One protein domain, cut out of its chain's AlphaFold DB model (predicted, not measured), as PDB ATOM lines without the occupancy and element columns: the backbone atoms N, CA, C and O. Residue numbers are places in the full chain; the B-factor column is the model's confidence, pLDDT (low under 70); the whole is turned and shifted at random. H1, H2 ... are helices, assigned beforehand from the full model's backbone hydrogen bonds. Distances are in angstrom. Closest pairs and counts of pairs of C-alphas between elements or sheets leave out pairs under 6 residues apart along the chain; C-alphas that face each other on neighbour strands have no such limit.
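Overview. This is residues 254 to 323 of the 367 residues of the protein "AN1-type domain-containing protein" of Synchytrium microbalum (UniProt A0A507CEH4). One long helix, H2, sticks out as an arm from a small head of loops, residues 254 to 286, with the short helix H1 where head and arm meet. Residues 300 to 323, of which 300 to 317 belong to H2, stand free. The printed part has 70 residues with two named helices, H1 then H2, and no named strand; the class is all helix, though under half of the residues are in named elements. The whole is extended, with a radius of gyration of the C-alphas of 18.3 A and spans of 59 by 23 by 16 A.

Along the chain. H2, residues 292 to 317, runs 37.2 A from C-alpha 292 at (34.789, 9.153, 53.115) to C-alpha 317 at (56.422, -9.650, 29.411). H1, residues 287 to 290, begins at C-alpha 287 at (31.079, 5.616, 47.533).

Arrangement. H2 touches H1 with residues 294 to 298 alone; the closest C-alphas, those of Glu 288 and Ala 295, are 4.6 A apart. A tight link of one residue joins them. In H2 every O i to N i+4 pair is within hydrogen-bond range; H1 is too short for such a pair.

Size, cuts and confidence. The C-alphas farthest apart, those of Arg 263 and Pro 320, are 59.3 A apart. Without the free stretch, the body spans 28 by 20 by 14 A. The printed part has no cut. Residues 321 to 323 have pLDDT under 70.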
ATOM      1  N   SER A 254      13.341   0.029  55.402       77.69
ATOM      2  CA  SER A 254      13.950  -0.773  54.322       77.69
ATOM      3  C   SER A 254      13.956  -0.169  52.909       77.69
ATOM      4  O   SER A 254      14.663  -0.674  52.038       77.69
ATOM      5  N   ASN A 255      13.209   0.913  52.683       89.69
ATOM      6  CA  ASN A 255      13.017   1.563  51.391       89.69
ATOM      7  C   ASN A 255      13.485   3.030  51.362       89.69
ATOM      8  O   ASN A 255      13.052   3.774  50.485       89.69
ATOM      9  N   GLN A 256      14.303   3.497  52.310       94.38
ATOM     10  CA  GLN A 256      14.844   4.867  52.314       94.38
ATOM     11  C   GLN A 256      16.360   4.895  52.122       94.38
ATOM     12  O   GLN A 256      17.068   3.938  52.436       94.38
ATOM     13  N   CYS A 257      16.858   6.007  51.579       95.81
ATOM     14  CA  CYS A 257      18.288   6.226  51.416       95.81
ATOM     15  C   CYS A 257      18.976   6.252  52.785       95.81
ATOM     16  O   CYS A 257      18.531   6.935  53.701       95.81
ATOM     17  N   SER A 258      20.093   5.532  52.908       95.31
ATOM     18  CA  SER A 258      20.865   5.473  54.156       95.31
ATOM     19  C   SER A 258      21.736   6.716  54.409       95.31
ATOM     20  O   SER A 258      22.463   6.752  55.400       95.31
ATOM     21  N   MET A 259      21.712   7.715  53.515       95.12
ATOM     22  CA  MET A 259      22.477   8.955  53.663       95.12
ATOM     23  C   MET A 259      21.806   9.891  54.672       95.12
ATOM     24  O   MET A 259      20.586  10.069  54.649       95.12
ATOM     25  N   ALA A 260      22.602  10.531  55.533       92.62
ATOM     26  CA  ALA A 260      22.091  11.505  56.492       92.62
ATOM     27  C   ALA A 260      21.314  12.616  55.763       92.62
ATOM     28  O   ALA A 260      21.782  13.169  54.772       92.62
ATOM     29  N   ASN A 261      20.114  12.930  56.257       93.69
ATOM     30  CA  ASN A 261      19.198  13.936  55.700       93.69
ATOM     31  C   ASN A 261      18.588  13.621  54.318       93.69
ATOM     32  O   ASN A 261      17.787  14.417  53.826       93.69
ATOM     33  N   CYS A 262      18.867  12.465  53.711       95.69
ATOM     34  CA  CYS A 262      18.203  12.054  52.476       95.69
ATOM     35  C   CYS A 262      16.929  11.255  52.791       95.69
ATOM     36  O   CYS A 262      16.983  10.183  53.383       95.69
ATOM     37  N   ARG A 263      15.762  11.763  52.375       95.19
ATOM     38  CA  ARG A 263      14.457  11.086  52.551       95.19
ATOM     39  C   ARG A 263      13.951  10.409  51.276       95.19
ATOM     40  O   ARG A 263      12.784  10.026  51.197       95.19
ATOM     41  N   GLU A 264      14.804  10.306  50.264       96.06
ATOM     42  CA  GLU A 264      14.436   9.721  48.981       96.06
ATOM     43  C   GLU A 264      14.175   8.217  49.130       96.06
ATOM     44  O   GLU A 264      14.898   7.507  49.840       96.06
ATOM     45  N   LYS A 265      13.112   7.733  48.479       95.06
ATOM     46  CA  LYS A 265      12.751   6.314  48.496       95.06
ATOM     47  C   LYS A 265      13.687   5.547  47.568       95.06
ATOM     48  O   LYS A 265      13.816   5.885  46.396       95.06
ATOM     49  N   VAL A 266      14.316   4.498  48.082       95.25
ATOM     50  CA  VAL A 266      15.201   3.628  47.307       95.25
ATOM     51  C   VAL A 266      14.384   2.458  46.779       95.25
ATOM     52  O   VAL A 266      13.811   1.691  47.549       95.25
ATOM     53  N   SER A 267      14.315   2.339  45.453       90.81
ATOM     54  CA  SER A 267      13.719   1.175  44.796       90.81
ATOM     55  C   SER A 267      14.557  -0.083  45.053       90.81
ATOM     56  O   SER A 267      15.773  -0.007  45.229       90.81
ATOM     57  N   ILE A 268      13.919  -1.257  45.007       88.19
ATOM     58  CA  ILE A 268      14.561  -2.581  45.114       88.19
ATOM     59  C   ILE A 268      15.684  -2.756  44.074       88.19
ATOM     60  O   ILE A 268      16.616  -3.521  44.301       88.19
ATOM     61  N   VAL A 269      15.617  -2.007  42.970       91.25
ATOM     62  CA  VAL A 269      16.566  -2.047  41.849       91.25
ATOM     63  C   VAL A 269      17.965  -1.542  42.222       91.25
ATOM     64  O   VAL A 269      18.941  -1.947  41.593       91.25
ATOM     65  N   PHE A 270      18.106  -0.671  43.227       91.88
ATOM     66  CA  PHE A 270      19.422  -0.125  43.558       91.88
ATOM     67  C   PHE A 270      20.250  -1.129  44.375       91.88
ATOM     68  O   PHE A 270      19.811  -1.546  45.456       91.88
ATOM     69  N   PRO A 271      21.452  -1.503  43.897       92.50
ATOM     70  CA  PRO A 271      22.331  -2.388  44.644       92.50
ATOM     71  C   PRO A 271      22.793  -1.715  45.940       92.50
ATOM     72  O   PRO A 271      22.911  -0.491  46.032       92.50
ATOM     73  N   ALA A 272      23.059  -2.533  46.959       95.31
ATOM     74  CA  ALA A 272      23.728  -2.065  48.162       95.31
ATOM     75  C   ALA A 272      25.190  -1.706  47.845       95.31
ATOM     76  O   ALA A 272      25.811  -2.323  46.981       95.31
ATOM     77  N   CYS A 273      25.742  -0.722  48.554       96.62
ATOM     78  CA  CYS A 273      27.158  -0.377  48.454       96.62
ATOM     79  C   CYS A 273      28.023  -1.596  48.808       96.62
ATOM     80  O   CYS A 273      27.815  -2.213  49.851       96.62
ATOM     81  N   GLU A 274      29.017  -1.915  47.976       96.69
ATOM     82  CA  GLU A 274      29.895  -3.080  48.171       96.69
ATOM     83  C   GLU A 274      30.711  -3.015  49.473       96.69
ATOM     84  O   GLU A 274      31.100  -4.051  49.999       96.69
ATOM     85  N   PHE A 275      30.960  -1.809  49.998       97.00
ATOM     86  CA  PHE A 275      31.817  -1.595  51.168       97.00
ATOM     87  C   PHE A 275      31.035  -1.566  52.483       97.00
ATOM     88  O   PHE A 275      31.409  -2.226  53.443       97.00
ATOM     89  N   CYS A 276      29.937  -0.804  52.537       95.69
ATOM     90  CA  CYS A 276      29.154  -0.627  53.767       95.69
ATOM     91  C   CYS A 276      27.806  -1.356  53.769       95.69
ATOM     92  O   CYS A 276      27.042  -1.165  54.711       95.69
ATOM     93  N   THR A 277      27.489  -2.111  52.708       95.25
ATOM     94  CA  THR A 277      26.278  -2.945  52.537       95.25
ATOM     95  C   THR A 277      24.934  -2.228  52.729       95.25
ATOM     96  O   THR A 277      23.881  -2.856  52.831       95.25
ATOM     97  N   ARG A 278      24.935  -0.891  52.693       94.69
ATOM     98  CA  ARG A 278      23.744  -0.034  52.795       94.69
ATOM     99  C   ARG A 278      23.205   0.358  51.421       94.69
ATOM    100  O   ARG A 278      23.956   0.453  50.452       94.69
ATOM    101  N   LYS A 279      21.896   0.615  51.346       95.62
ATOM    102  CA  LYS A 279      21.209   1.061  50.123       95.62
ATOM    103  C   LYS A 279      21.106   2.587  50.073       95.62
ATOM    104  O   LYS A 279      20.755   3.232  51.066       95.62
ATOM    105  N   TYR A 280      21.365   3.156  48.898       96.31
ATOM    106  CA  TYR A 280      21.338   4.598  48.651       96.31
ATOM    107  C   TYR A 280      20.507   4.927  47.405       96.31
ATOM    108  O   TYR A 280      20.303   4.068  46.549       96.31
ATOM    109  N   CYS A 281      20.003   6.160  47.310       96.75
ATOM    110  CA  CYS A 281      19.317   6.635  46.109       96.75
ATOM    111  C   CYS A 281      20.308   6.883  44.961       96.75
ATOM    112  O   CYS A 281      21.523   6.818  45.153       96.75
ATOM    113  N   ALA A 282      19.806   7.207  43.766       95.75
ATOM    114  CA  ALA A 282      20.643   7.424  42.585       95.75
ATOM    115  C   ALA A 282      21.705   8.523  42.780       95.75
ATOM    116  O   ALA A 282      22.818   8.373  42.280       95.75
ATOM    117  N   ALA A 283      21.389   9.576  43.543       96.88
ATOM    118  CA  ALA A 283      22.315  10.669  43.841       96.88
ATOM    119  C   ALA A 283      23.438  10.264  44.814       96.88
ATOM    120  O   ALA A 283      24.564  10.731  44.676       96.88
ATOM    121  N   HIS A 284      23.151   9.367  45.765       97.56
ATOM    122  CA  HIS A 284      24.087   8.965  46.827       97.56
ATOM    123  C   HIS A 284      24.675   7.553  46.642       97.56
ATOM    124  O   HIS A 284      25.314   7.008  47.544       97.56
ATOM    125  N   ARG A 285      24.451   6.921  45.482       96.31
ATOM    126  CA  ARG A 285      24.923   5.551  45.205       96.31
ATOM    127  C   ARG A 285      26.446   5.438  45.132       96.31
ATOM    128  O   ARG A 285      26.984   4.353  45.323       96.31
ATOM    129  N   MET A 286      27.139   6.539  44.842       97.25
ATOM    130  CA  MET A 286      28.592   6.542  44.694       97.25
ATOM    131  C   MET A 286      29.270   6.490  46.073       97.25
ATOM    132  O   MET A 286      28.860   7.241  46.961       97.25
ATOM    133  N   PRO A 287      30.327   5.678  46.272       97.50
ATOM    134  CA  PRO A 287      31.079   5.616  47.533       97.50
ATOM    135  C   PRO A 287      31.546   6.984  48.043       97.50
ATOM    136  O   PRO A 287      31.400   7.290  49.220       97.50
ATOM    137  N   GLU A 288      31.993   7.840  47.123       97.06
ATOM    138  CA  GLU A 288      32.447   9.213  47.383       97.06
ATOM    139  C   GLU A 288      31.345  10.137  47.912       97.06
ATOM    140  O   GLU A 288      31.627  11.081  48.639       97.06
ATOM    141  N   SER A 289      30.083   9.856  47.577       97.00
ATOM    142  CA  SER A 289      28.952  10.726  47.917       97.00
ATOM    143  C   SER A 289      28.345  10.455  49.295       97.00
ATOM    144  O   SER A 289      27.673  11.334  49.830       97.00
ATOM    145  N   HIS A 290      28.558   9.265  49.877       96.00
ATOM    146  CA  HIS A 290      27.912   8.889  51.142       96.00
ATOM    147  C   HIS A 290      28.860   8.651  52.318       96.00
ATOM    148  O   HIS A 290      28.429   8.754  53.467       96.00
ATOM    149  N   SER A 291      30.129   8.306  52.087       96.44
ATOM    150  CA  SER A 291      31.079   8.125  53.187       96.44
ATOM    151  C   SER A 291      32.529   8.269  52.724       96.44
ATOM    152  O   SER A 291      32.929   7.572  51.789       96.44
ATOM    153  N   PRO A 292      33.363   9.061  53.427       96.62
ATOM    154  CA  PRO A 292      34.789   9.153  53.115       96.62
ATOM    155  C   PRO A 292      35.494   7.794  53.252       96.62
ATOM    156  O   PRO A 292      36.313   7.447  52.409       96.62
ATOM    157  N   LYS A 293      35.083   6.956  54.216       97.31
ATOM    158  CA  LYS A 293      35.627   5.598  54.391       97.31
ATOM    159  C   LYS A 293      35.344   4.701  53.183       97.31
ATOM    160  O   LYS A 293      36.205   3.956  52.733       97.31
ATOM    161  N   CYS A 294      34.134   4.779  52.618       97.56
ATOM    162  CA  CYS A 294      33.800   4.018  51.408       97.56
ATOM    163  C   CYS A 294      34.575   4.532  50.186       97.56
ATOM    164  O   CYS A 294      34.931   3.742  49.313       97.56
ATOM    165  N   ALA A 295      34.859   5.836  50.125       97.69
ATOM    166  CA  ALA A 295      35.711   6.416  49.091       97.69
ATOM    167  C   ALA A 295      37.159   5.903  49.185       97.69
ATOM    168  O   ALA A 295      37.742   5.529  48.169       97.69
ATOM    169  N   GLU A 296      37.720   5.829  50.393       98.06
ATOM    170  CA  GLU A 296      39.056   5.271  50.645       98.06
ATOM    171  C   GLU A 296      39.137   3.795  50.248       98.06
ATOM    172  O   GLU A 296      40.018   3.427  49.472       98.06
ATOM    173  N   HIS A 297      38.170   2.970  50.660       97.81
ATOM    174  CA  HIS A 297      38.124   1.561  50.257       97.81
ATOM    175  C   HIS A 297      38.004   1.375  48.740       97.81
ATOM    176  O   HIS A 297      38.621   0.468  48.179       97.81
ATOM    177  N   LYS A 298      37.246   2.237  48.051       97.62
ATOM    178  CA  LYS A 298      37.175   2.230  46.584       97.62
ATOM    179  C   LYS A 298      38.543   2.528  45.965       97.62
ATOM    180  O   LYS A 298      38.988   1.769  45.110       97.62
ATOM    181  N   ARG A 299      39.233   3.571  46.438       98.06
ATOM    182  CA  ARG A 299      40.581   3.937  45.965       98.06
ATOM    183  C   ARG A 299      41.606   2.837  46.234       98.06
ATOM    184  O   ARG A 299      42.448   2.553  45.388       98.06
ATOM    185  N   GLU A 300      41.538   2.189  47.393       98.12
ATOM    186  CA  GLU A 300      42.420   1.071  47.732       98.12
ATOM    187  C   GLU A 300      42.145  -0.158  46.853       98.12
ATOM    188  O   GLU A 300      43.080  -0.780  46.340       98.12
ATOM    189  N   LYS A 301      40.870  -0.475  46.601       97.31
ATOM    190  CA  LYS A 301      40.463  -1.536  45.670       97.31
ATOM    191  C   LYS A 301      40.960  -1.259  44.247       97.31
ATOM    192  O   LYS A 301      41.487  -2.164  43.611       97.31
ATOM    193  N   GLU A 302      40.868  -0.018  43.774       96.94
ATOM    194  CA  GLU A 302      41.398   0.397  42.466       96.94
ATOM    195  C   GLU A 302      42.931   0.310  42.411       96.94
ATOM    196  O   GLU A 302      43.502  -0.199  41.447       96.94
ATOM    197  N   LYS A 303      43.622   0.733  43.476       98.12
ATOM    198  CA  LYS A 303      45.086   0.647  43.572       98.12
ATOM    199  C   LYS A 303      45.569  -0.801  43.586       98.12
ATOM    200  O   LYS A 303      46.565  -1.130  42.941       98.12
ATOM    201  N   THR A 304      44.887  -1.674  44.322       97.62
ATOM    202  CA  THR A 304      45.216  -3.105  44.386       97.62
ATOM    203  C   THR A 304      44.895  -3.816  43.076       97.62
ATOM    204  O   THR A 304      45.728  -4.599  42.616       97.62
ATOM    205  N   SER A 305      43.768  -3.508  42.423       96.19
ATOM    206  CA  SER A 305      43.456  -4.058  41.100       96.19
ATOM    207  C   SER A 305      44.455  -3.594  40.048       96.19
ATOM    208  O   SER A 305      44.947  -4.422  39.286       96.19
ATOM    209  N   TYR A 306      44.829  -2.312  40.065       97.69
ATOM    210  CA  TYR A 306      45.844  -1.768  39.168       97.69
ATOM    211  C   TYR A 306      47.194  -2.458  39.376       97.69
ATOM    212  O   TYR A 306      47.771  -2.966  38.424       97.69
ATOM    213  N   ARG A 307      47.665  -2.589  40.624       97.69
ATOM    214  CA  ARG A 307      48.906  -3.324  40.939       97.69
ATOM    215  C   ARG A 307      48.856  -4.788  40.497       97.69
ATOM    216  O   ARG A 307      49.849  -5.326  40.014       97.69
ATOM    217  N   ALA A 308      47.723  -5.461  40.684       96.44
ATOM    218  CA  ALA A 308      47.554  -6.842  40.240       96.44
ATOM    219  C   ALA A 308      47.604  -6.948  38.707       96.44
ATOM    220  O   ALA A 308      48.221  -7.868  38.169       96.44
ATOM    221  N   GLU A 309      46.998  -5.992  38.008       95.62
ATOM    222  CA  GLU A 309      46.997  -5.911  36.552       95.62
ATOM    223  C   GLU A 309      48.387  -5.581  35.991       95.62
ATOM    224  O   GLU A 309      48.863  -6.290  35.103       95.62
ATOM    225  N   THR A 310      49.101  -4.608  36.562       96.19
ATOM    226  CA  THR A 310      50.479  -4.286  36.162       96.19
ATOM    227  C   THR A 310      51.412  -5.465  36.403       96.19
ATOM    228  O   THR A 310      52.178  -5.835  35.516       96.19
ATOM    229  N   ASN A 311      51.310  -6.130  37.558       95.44
ATOM    230  CA  ASN A 311      52.091  -7.336  37.839       95.44
ATOM    231  C   ASN A 311      51.779  -8.454  36.842       95.44
ATOM    232  O   ASN A 311      52.682  -9.176  36.418       95.44
ATOM    233  N   ARG A 312      50.517  -8.592  36.422       90.25
ATOM    234  CA  ARG A 312      50.133  -9.548  35.381       90.25
ATOM    235  C   ARG A 312      50.783  -9.204  34.041       90.25
ATOM    236  O   ARG A 312      51.316 -10.112  33.409       90.25
ATOM    237  N   MET A 313      50.792  -7.935  33.636       87.31
ATOM    238  CA  MET A 313      51.460  -7.497  32.404       87.31
ATOM    239  C   MET A 313      52.975  -7.720  32.463       87.31
ATOM    240  O   MET A 313      53.541  -8.289  31.534       87.31
ATOM    241  N   ILE A 314      53.624  -7.376  33.580       91.00
ATOM    242  CA  ILE A 314      55.061  -7.616  33.794       91.00
ATOM    243  C   ILE A 314      55.371  -9.114  33.717       91.00
ATOM    244  O   ILE A 314      56.324  -9.519  33.059       91.00
ATOM    245  N   ASN A 315      54.554  -9.958  34.349       88.81
ATOM    246  CA  ASN A 315      54.736 -11.408  34.301       88.81
ATOM    247  C   ASN A 315      54.501 -11.984  32.901       88.81
ATOM    248  O   ASN A 315      55.139 -12.971  32.538       88.81
ATOM    249  N   MET A 316      53.611 -11.384  32.107       84.00
ATOM    250  CA  MET A 316      53.448 -11.744  30.700       84.00
ATOM    251  C   MET A 316      54.669 -11.325  29.875       84.00
ATOM    252  O   MET A 316      55.133 -12.132  29.081       84.00
ATOM    253  N   ALA A 317      55.232 -10.138  30.110       84.69
ATOM    254  CA  ALA A 317      56.422  -9.650  29.411       84.69
ATOM    255  C   ALA A 317      57.711 -10.407  29.789       84.69
ATOM    256  O   ALA A 317      58.579 -10.604  28.949       84.69
ATOM    257  N   LYS A 318      57.834 -10.870  31.040       87.50
ATOM    258  CA  LYS A 318      58.997 -11.643  31.523       87.50
ATOM    259  C   LYS A 318      59.068 -13.069  30.977       87.50
ATOM    260  O   LYS A 318      60.080 -13.738  31.178       87.50
ATOM    261  N   ARG A 319      58.010 -13.577  30.343       81.00
ATOM    262  CA  ARG A 319      58.054 -14.908  29.736       81.00
ATOM    263  C   ARG A 319      58.974 -14.846  28.509       81.00
ATOM    264  O   ARG A 319      58.658 -14.100  27.590       81.00
ATOM    265  N   PRO A 320      60.065 -15.632  28.459       70.94
ATOM    266  CA  PRO A 320      61.028 -15.584  27.352       70.94
ATOM    267  C   PRO A 320      60.398 -15.945  25.995       70.94
ATOM    268  O   PRO A 320      60.882 -15.504  24.960       70.94
ATOM    269  N   ASP A 321      59.269 -16.662  26.006       64.75
ATOM    270  CA  ASP A 321      58.497 -17.017  24.808       64.75
ATOM    271  C   ASP A 321      57.395 -15.999  24.452       64.75
ATOM    272  O   ASP A 321      56.712 -16.142  23.436       64.75
ATOM    273  N   ALA A 322      57.197 -14.952  25.260       60.66
ATOM    274  CA  ALA A 322      56.199 -13.911  25.019       60.66
ATOM    275  C   ALA A 322      56.719 -12.833  24.060       60.66
ATOM    276  O   ALA A 322      56.547 -11.635  24.273       60.66
ATOM    277  N   THR A 323      57.318 -13.246  22.944       60.81
ATOM    278  CA  THR A 323      57.317 -12.381  21.763       60.81
ATOM    279  C   THR A 323      55.866 -12.054  21.427       60.81
ATOM    280  O   THR A 323      55.074 -12.948  21.131       60.81
TER     281      THR A 323